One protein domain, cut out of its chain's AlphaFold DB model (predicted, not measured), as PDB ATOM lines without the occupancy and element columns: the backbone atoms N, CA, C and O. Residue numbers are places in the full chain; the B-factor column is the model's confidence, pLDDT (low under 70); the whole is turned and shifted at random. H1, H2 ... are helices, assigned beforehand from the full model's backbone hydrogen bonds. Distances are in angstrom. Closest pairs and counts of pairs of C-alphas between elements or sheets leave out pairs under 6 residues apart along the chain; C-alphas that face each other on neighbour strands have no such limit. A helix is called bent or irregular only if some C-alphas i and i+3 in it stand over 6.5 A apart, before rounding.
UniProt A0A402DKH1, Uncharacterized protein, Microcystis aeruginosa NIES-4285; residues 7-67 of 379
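AT A GLANCE: This is residues 7 to 67 of the 379 residues of an uncharacterized protein of Microcystis aeruginosa NIES-4285 (UniProt A0A402DKH1). Three helices, H1, H2 and H4, each set at a large angle to the other two, make a small compact body. H4 crosses H2, the short H3 makes the corner between those two, and a long link from H1 loops back to where H2 begins. The 61 printed residues hold four named helices, H1 to H4 in that order, and no named strand; the class is all helix. The radius of gyration of the C-alphas is 11.2 A, and the spans are 29 by 27 by 22 A.

IN THESE COORDINATES: Find C-alpha 7 at (9.663, -15.381, 19.410); from there H1 runs 18.0 A through residues 7 to 19. H2, residues 31 to 41, begins at (7.857, -12.550, 40.056) and is 15.1 A long. H3 is residues 45 to 48, neither bent nor irregular, but only just: C-alphas 45 and 48 are 6.2 A apart. H4, residues 50 to 64, runs 21.0 A to C-alpha 64 at (-1.148, -11.766, 32.090).

HOW THE PARTS SIT: Look first at H2, the hub, which touches the three other helices. H1 only just touches it, through residues 12 to 15 alone, with 3 pairs of C-alphas within 8 A; the closest C-alphas, of Phe 12 and Phe 41, are 6.6 A apart, and the lines are about perpendicular at 88 degrees. H3 touches H2, closest at the C-alphas of Asn 39 and Leu 46, 5.2 A. H4 touches H2 with residues 53 to 57 alone, closest at the C-alphas of Leu 35 and Thr 53, 7.3 A; they run opposite ways at a steep tilt of 68 degrees, only just short of about perpendicular. H1 and H4 are close but not clearly touching, and H1 and H3 are apart. In H1, H2 and H4 every O i to N i+4 pair is within hydrogen-bond range; H3 is too short for such a pair, and its 1 O i to N i+3 pair is not within range.

THE WHOLE: The C-alphas farthest apart, of Asn 48 and Arg 67, are 33.1 A apart. The printed part has no cut; the link from H1 to H2 is long, with 11 residues, and the other two are tight. Mean pLDDT of the printed part is 77.7, and 18 residues are under 70, among them 23 to 28 and 62 to 67.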
ATOM      1  N   TYR A   7       8.839 -14.166  19.429       52.34
ATOM      2  CA  TYR A   7       9.663 -15.381  19.410       52.34
ATOM      3  C   TYR A   7      10.441 -15.657  20.703       52.34
ATOM      4  O   TYR A   7      10.529 -16.807  21.116       52.34
ATOM      5  N   THR A   8      10.968 -14.637  21.385       63.41
ATOM      6  CA  THR A   8      11.723 -14.847  22.635       63.41
ATOM      7  C   THR A   8      10.830 -15.359  23.768       63.41
ATOM      8  O   THR A   8      11.226 -16.275  24.484       63.41
ATOM      9  N   MET A   9       9.611 -14.824  23.899       75.12
ATOM     10  CA  MET A   9       8.629 -15.317  24.874       75.12
ATOM     11  C   MET A   9       8.176 -16.739  24.511       75.12
ATOM     12  O   MET A   9       8.049 -17.589  25.383       75.12
ATOM     13  N   LEU A  10       7.998 -17.027  23.220       61.50
ATOM     14  CA  LEU A  10       7.620 -18.363  22.748       61.50
ATOM     15  C   LEU A  10       8.708 -19.412  23.017       61.50
ATOM     16  O   LEU A  10       8.393 -20.491  23.508       61.50
ATOM     17  N   ASN A  11       9.978 -19.086  22.768       70.12
ATOM     18  CA  ASN A  11      11.102 -19.983  23.052       70.12
ATOM     19  C   ASN A  11      11.223 -20.295  24.546       70.12
ATOM     20  O   ASN A  11      11.552 -21.419  24.914       70.12
ATOM     21  N   PHE A  12      10.936 -19.315  25.406       80.62
ATOM     22  CA  PHE A  12      10.888 -19.532  26.848       80.62
ATOM     23  C   PHE A  12       9.758 -20.491  27.245       80.62
ATOM     24  O   PHE A  12       9.985 -21.404  28.035       80.62
ATOM     25  N   LEU A  13       8.565 -20.343  26.659       74.44
ATOM     26  CA  LEU A  13       7.427 -21.229  26.930       74.44
ATOM     27  C   LEU A  13       7.656 -22.669  26.429       74.44
ATOM     28  O   LEU A  13       7.314 -23.612  27.140       74.44
ATOM     29  N   ASP A  14       8.268 -22.855  25.257       69.81
ATOM     30  CA  ASP A  14       8.637 -24.185  24.733       69.81
ATOM     31  C   ASP A  14       9.737 -24.849  25.581       69.81
ATOM     32  O   ASP A  14       9.675 -26.036  25.906       69.81
ATOM     33  N   TRP A  15      10.732 -24.066  26.009       85.06
ATOM     34  CA  TRP A  15      11.753 -24.533  26.944       85.06
ATOM     35  C   TRP A  15      11.140 -24.967  28.286       85.06
ATOM     36  O   TRP A  15      11.511 -26.020  28.813       85.06
ATOM     37  N   LEU A  16      10.164 -24.211  28.802       79.00
ATOM     38  CA  LEU A  16       9.432 -24.544  30.024       79.00
ATOM     39  C   LEU A  16       8.645 -25.853  29.897       79.00
ATOM     40  O   LEU A  16       8.748 -26.685  30.791       79.00
ATOM     41  N   GLU A  17       7.907 -26.076  28.806       69.75
ATOM     42  CA  GLU A  17       7.135 -27.319  28.605       69.75
ATOM     43  C   GLU A  17       8.045 -28.554  28.609       69.75
ATOM     44  O   GLU A  17       7.744 -29.565  29.245       69.75
ATOM     45  N   LYS A  18       9.196 -28.461  27.935       75.06
ATOM     46  CA  LYS A  18      10.151 -29.572  27.826       75.06
ATOM     47  C   LYS A  18      10.873 -29.857  29.136       75.06
ATOM     48  O   LYS A  18      11.167 -31.014  29.436       75.06
ATOM     49  N   ARG A  19      11.210 -28.813  29.896       78.25
ATOM     50  CA  ARG A  19      12.061 -28.931  31.087       78.25
ATOM     51  C   ARG A  19      11.273 -29.066  32.387       78.25
ATOM     52  O   ARG A  19      11.730 -29.751  33.298       78.25
ATOM     53  N   TYR A  20      10.076 -28.491  32.430       78.38
ATOM     54  CA  TYR A  20       9.173 -28.471  33.575       78.38
ATOM     55  C   TYR A  20       7.757 -28.922  33.172       78.38
ATOM     56  O   TYR A  20       6.799 -28.167  33.324       78.38
ATOM     57  N   PRO A  21       7.570 -30.171  32.707       68.88
ATOM     58  CA  PRO A  21       6.279 -30.654  32.191       68.88
ATOM     59  C   PRO A  21       5.161 -30.716  33.248       68.88
ATOM     60  O   PRO A  21       3.987 -30.855  32.922       68.88
ATOM     61  N   HIS A  22       5.521 -30.641  34.529       71.38
ATOM     62  CA  HIS A  22       4.612 -30.599  35.677       71.38
ATOM     63  C   HIS A  22       4.141 -29.173  36.013       71.38
ATOM     64  O   HIS A  22       3.221 -29.009  36.813       71.38
ATOM     65  N   LEU A  23       4.747 -28.146  35.412       67.88
ATOM     66  CA  LEU A  23       4.354 -26.758  35.596       67.88
ATOM     67  C   LEU A  23       3.143 -26.450  34.706       67.88
ATOM     68  O   LEU A  23       3.269 -26.198  33.512       67.88
ATOM     69  N   THR A  24       1.951 -26.484  35.295       57.09
ATOM     70  CA  THR A  24       0.684 -26.333  34.562       57.09
ATOM     71  C   THR A  24       0.245 -24.879  34.375       57.09
ATOM     72  O   THR A  24      -0.583 -24.601  33.510       57.09
ATOM     73  N   SER A  25       0.776 -23.938  35.168       65.56
ATOM     74  CA  SER A  25       0.403 -22.520  35.105       65.56
ATOM     75  C   SER A  25       1.496 -21.608  35.663       65.56
ATOM     76  O   SER A  25       1.952 -21.782  36.790       65.56
ATOM     77  N   LEU A  26       1.857 -20.582  34.887       68.06
ATOM     78  CA  LEU A  26       2.798 -19.529  35.288       68.06
ATOM     79  C   LEU A  26       2.161 -18.454  36.180       68.06
ATOM     80  O   LEU A  26       2.875 -17.684  36.805       68.06
ATOM     81  N   ARG A  27       0.826 -18.398  36.266       66.94
ATOM     82  CA  ARG A  27       0.098 -17.361  37.020       66.94
ATOM     83  C   ARG A  27       0.182 -17.547  38.536       66.94
ATOM     84  O   ARG A  27      -0.106 -16.625  39.289       66.94
ATOM     85  N   HIS A  28       0.506 -18.760  38.973       69.62
ATOM     86  CA  HIS A  28       0.683 -19.085  40.388       69.62
ATOM     87  C   HIS A  28       2.117 -18.869  40.861       69.62
ATOM     88  O   HIS A  28       2.371 -18.977  42.056       69.62
ATOM     89  N   LEU A  29       3.024 -18.564  39.931       76.25
ATOM     90  CA  LEU A  29       4.385 -18.191  40.248       76.25
ATOM     91  C   LEU A  29       4.435 -16.697  40.549       76.25
ATOM     92  O   LEU A  29       3.847 -15.886  39.831       76.25
ATOM     93  N   ASN A  30       5.141 -16.338  41.611       83.38
ATOM     94  CA  ASN A  30       5.471 -14.948  41.879       83.38
ATOM     95  C   ASN A  30       6.615 -14.472  40.965       83.38
ATOM     96  O   ASN A  30       7.303 -15.270  40.325       83.38
ATOM     97  N   ASP A  31       6.846 -13.159  40.927       83.25
ATOM     98  CA  ASP A  31       7.857 -12.550  40.056       83.25
ATOM     99  C   ASP A  31       9.261 -13.139  40.253       83.25
ATOM    100  O   ASP A  31       9.998 -13.292  39.281       83.25
ATOM    101  N   ASN A  32       9.641 -13.526  41.475       86.25
ATOM    102  CA  ASN A  32      10.958 -14.120  41.719       86.25
ATOM    103  C   ASN A  32      11.060 -15.523  41.113       86.25
ATOM    104  O   ASN A  32      12.059 -15.831  40.471       86.25
ATOM    105  N   GLU A  33      10.020 -16.343  41.257       85.56
ATOM    106  CA  GLU A  33       9.963 -17.689  40.669       85.56
ATOM    107  C   GLU A  33       9.972 -17.624  39.133       85.56
ATOM    108  O   GLU A  33      10.680 -18.386  38.470       85.56
ATOM    109  N   LEU A  34       9.254 -16.658  38.550       84.25
ATOM    110  CA  LEU A  34       9.290 -16.397  37.110       84.25
ATOM    111  C   LEU A  34      10.687 -15.970  36.648       84.25
ATOM    112  O   LEU A  34      11.192 -16.472  35.643       84.25
ATOM    113  N   LEU A  35      11.335 -15.066  37.381       89.12
ATOM    114  CA  LEU A  35      12.674 -14.590  37.045       89.12
ATOM    115  C   LEU A  35      13.751 -15.659  37.239       89.12
ATOM    116  O   LEU A  35      14.739 -15.633  36.509       89.12
ATOM    117  N   GLU A  36      13.583 -16.607  38.158       90.38
ATOM    118  CA  GLU A  36      14.485 -17.754  38.299       90.38
ATOM    119  C   GLU A  36      14.429 -18.665  37.072       90.38
ATOM    120  O   GLU A  36      15.477 -18.989  36.505       90.38
ATOM    121  N   LEU A  37      13.220 -18.991  36.605       89.56
ATOM    122  CA  LEU A  37      13.011 -19.775  35.386       89.56
ATOM    123  C   LEU A  37      13.583 -19.061  34.158       89.56
ATOM    124  O   LEU A  37      14.288 -19.664  33.349       89.56
ATOM    125  N   VAL A  38      13.334 -17.756  34.033       90.69
ATOM    126  CA  VAL A  38      13.907 -16.949  32.948       90.69
ATOM    127  C   VAL A  38      15.425 -16.868  33.065       90.69
ATOM    128  O   VAL A  38      16.127 -16.914  32.059       90.69
ATOM    129  N   ASN A  39      15.965 -16.752  34.275       92.88
ATOM    130  CA  ASN A  39      17.403 -16.701  34.481       92.88
ATOM    131  C   ASN A  39      18.066 -18.029  34.105       92.88
ATOM    132  O   ASN A  39      19.169 -18.006  33.566       92.88
ATOM    133  N   GLU A  40      17.416 -19.167  34.342       91.50
ATOM    134  CA  GLU A  40      17.888 -20.457  33.832       91.50
ATOM    135  C   GLU A  40      17.818 -20.507  32.298       91.50
ATOM    136  O   GLU A  40      18.823 -20.828  31.661       91.50
ATOM    137  N   PHE A  41      16.691 -20.109  31.699       90.81
ATOM    138  CA  PHE A  41      16.516 -20.039  30.243       90.81
ATOM    139  C   PHE A  41      17.568 -19.151  29.556       90.81
ATOM    140  O   PHE A  41      18.151 -19.525  28.539       90.81
ATOM    141  N   GLU A  42      17.871 -17.992  30.136       88.56
ATOM    142  CA  GLU A  42      18.857 -17.033  29.625       88.56
ATOM    143  C   GLU A  42      20.309 -17.405  29.981       88.56
ATOM    144  O   GLU A  42      21.239 -16.660  29.653       88.56
ATOM    145  N   GLY A  43      20.540 -18.538  30.653       89.19
ATOM    146  CA  GLY A  43      21.878 -19.013  31.012       89.19
ATOM    147  C   GLY A  43      22.582 -18.142  32.059       89.19
ATOM    148  O   GLY A  43      23.788 -17.922  31.981       89.19
ATOM    149  N   GLY A  44      21.837 -17.601  33.024       88.38
ATOM    150  CA  GLY A  44      22.354 -16.821  34.153       88.38
ATOM    151  C   GLY A  44      22.478 -15.314  33.912       88.38
ATOM    152  O   GLY A  44      22.963 -14.591  34.786       88.38
ATOM    153  N   LYS A  45      22.061 -14.816  32.741       85.00
ATOM    154  CA  LYS A  45      22.268 -13.414  32.333       85.00
ATOM    155  C   LYS A  45      21.425 -12.397  33.103       85.00
ATOM    156  O   LYS A  45      21.773 -11.216  33.086       85.00
ATOM    157  N   LEU A  46      20.342 -12.810  33.767       84.12
ATOM    158  CA  LEU A  46      19.465 -11.881  34.492       84.12
ATOM    159  C   LEU A  46      20.137 -11.321  35.751       84.12
ATOM    160  O   LEU A  46      19.929 -10.153  36.073       84.12
ATOM    161  N   LYS A  47      21.004 -12.100  36.415       78.56
ATOM    162  CA  LYS A  47      21.661 -11.709  37.680       78.56
ATOM    163  C   LYS A  47      22.451 -10.396  37.601       78.56
ATOM    164  O   LYS A  47      22.568  -9.705  38.603       78.56
ATOM    165  N   ASN A  48      22.951 -10.043  36.416       79.88
ATOM    166  CA  ASN A  48      23.776  -8.851  36.197       79.88
ATOM    167  C   ASN A  48      23.133  -7.847  35.222       79.88
ATOM    168  O   ASN A  48      23.810  -6.936  34.746       79.88
ATOM    169  N   ASN A  49      21.852  -8.015  34.867       86.19
ATOM    170  CA  ASN A  49      21.222  -7.229  33.806       86.19
ATOM    171  C   ASN A  49      19.808  -6.763  34.174       86.19
ATOM    172  O   ASN A  49      18.813  -7.271  33.660       86.19
ATOM    173  N   GLN A  50      19.737  -5.707  34.991       88.50
ATOM    174  CA  GLN A  50      18.476  -5.087  35.419       88.50
ATOM    175  C   GLN A  50      17.570  -4.695  34.242       88.50
ATOM    176  O   GLN A  50      16.348  -4.786  34.324       88.50
ATOM    177  N   ARG A  51      18.160  -4.276  33.115       84.50
ATOM    178  CA  ARG A  51      17.400  -3.903  31.917       84.50
ATOM    179  C   ARG A  51      16.701  -5.113  31.298       84.50
ATOM    180  O   ARG A  51      15.571  -4.977  30.843       84.50
ATOM    181  N   LEU A  52      17.361  -6.268  31.250       84.56
ATOM    182  CA  LEU A  52      16.777  -7.512  30.749       84.56
ATOM    183  C   LEU A  52      15.702  -8.036  31.706       84.56
ATOM    184  O   LEU A  52      14.624  -8.396  31.247       84.56
ATOM    185  N   THR A  53      15.961  -7.980  33.013       90.31
ATOM    186  CA  THR A  53      14.989  -8.315  34.065       90.31
ATOM    187  C   THR A  53      13.695  -7.520  33.902       90.31
ATOM    188  O   THR A  53      12.623  -8.107  33.786       90.31
ATOM    189  N   ASN A  54      13.791  -6.192  33.775       87.56
ATOM    190  CA  ASN A  54      12.615  -5.334  33.611       87.56
ATOM    191  C   ASN A  54      11.845  -5.642  32.314       87.56
ATOM    192  O   ASN A  54      10.621  -5.640  32.314       87.56
ATOM    193  N   LYS A  55      12.538  -5.972  31.212       87.06
ATOM    194  CA  LYS A  55      11.865  -6.355  29.958       87.06
ATOM    195  C   LYS A  55      11.079  -7.662  30.069       87.06
ATOM    196  O   LYS A  55      10.068  -7.804  29.381       87.06
ATOM    197  N   TRP A  56      11.566  -8.619  30.857       88.12
ATOM    198  CA  TRP A  56      10.876  -9.885  31.100       88.12
ATOM    199  C   TRP A  56       9.655  -9.693  31.994       88.12
ATOM    200  O   TRP A  56       8.589 -10.186  31.642       88.12
ATOM    201  N   LEU A  57       9.781  -8.903  33.064       87.88
ATOM    202  CA  LEU A  57       8.645  -8.518  33.906       87.88
ATOM    203  C   LEU A  57       7.560  -7.806  33.091       87.88
ATOM    204  O   LEU A  57       6.421  -8.256  33.097       87.88
ATOM    205  N   ASP A  58       7.921  -6.798  32.287       81.62
ATOM    206  CA  ASP A  58       6.975  -6.121  31.388       81.62
ATOM    207  C   ASP A  58       6.347  -7.100  30.363       81.62
ATOM    208  O   ASP A  58       5.213  -6.917  29.911       81.62
ATOM    209  N   GLY A  59       7.087  -8.143  29.967       78.25
ATOM    210  CA  GLY A  59       6.623  -9.214  29.082       78.25
ATOM    211  C   GLY A  59       5.593 -10.132  29.745       78.25
ATOM    212  O   GLY A  59       4.591 -10.468  29.117       78.25
ATOM    213  N   PHE A  60       5.799 -10.489  31.015       81.69
ATOM    214  CA  PHE A  60       4.839 -11.244  31.822       81.69
ATOM    215  C   PHE A  60       3.604 -10.420  32.170       81.69
ATOM    216  O   PHE A  60       2.488 -10.904  32.018       81.69
ATOM    217  N   ASP A  61       3.782  -9.153  32.531       76.31
ATOM    218  CA  ASP A  61       2.682  -8.214  32.728       76.31
ATOM    219  C   ASP A  61       1.802  -8.136  31.474       76.31
ATOM    220  O   ASP A  61       0.575  -8.210  31.540       76.31
ATOM    221  N   PHE A  62       2.431  -8.052  30.298       67.25
ATOM    222  CA  PHE A  62       1.720  -8.092  29.025       67.25
ATOM    223  C   PHE A  62       1.037  -9.446  28.773       67.25
ATOM    224  O   PHE A  62      -0.091  -9.474  28.283       67.25
ATOM    225  N   LEU A  63       1.693 -10.557  29.119       67.56
ATOM    226  CA  LEU A  63       1.147 -11.910  28.991       67.56
ATOM    227  C   LEU A  63      -0.089 -12.123  29.884       67.56
ATOM    228  O   LEU A  63      -1.021 -12.809  29.475       67.56
ATOM    229  N   PHE A  64      -0.118 -11.524  31.078       68.25
ATOM    230  CA  PHE A  64      -1.148 -11.766  32.090       68.25
ATOM    231  C   PHE A  64      -2.293 -10.741  32.114       68.25
ATOM    232  O   PHE A  64      -3.368 -11.058  32.622       68.25
ATOM    233  N   ARG A  65      -2.124  -9.529  31.563       59.88
ATOM    234  CA  ARG A  65      -3.146  -8.454  31.609       59.88
ATOM    235  C   ARG A  65      -4.324  -8.620  30.627       59.88
ATOM    236  O   ARG A  65      -5.190  -7.750  30.566       59.88
ATOM    237  N   GLY A  66      -4.411  -9.725  29.882       51.66
ATOM    238  CA  GLY A  66      -5.512 -10.016  28.951       51.66
ATOM    239  C   GLY A  66      -6.547 -11.022  29.481       51.66
ATOM    240  O   GLY A  66      -6.452 -12.194  29.147       51.66
ATOM    241  N   ARG A  67      -7.574 -10.532  30.199       44.09
ATOM    242  CA  ARG A  67      -8.798 -11.228  30.684       44.09
ATOM    243  C   ARG A  67      -8.634 -12.356  31.724       44.09
ATOM    244  O   ARG A  67      -7.708 -13.158  31.703       44.09
TER     245      ARG A  67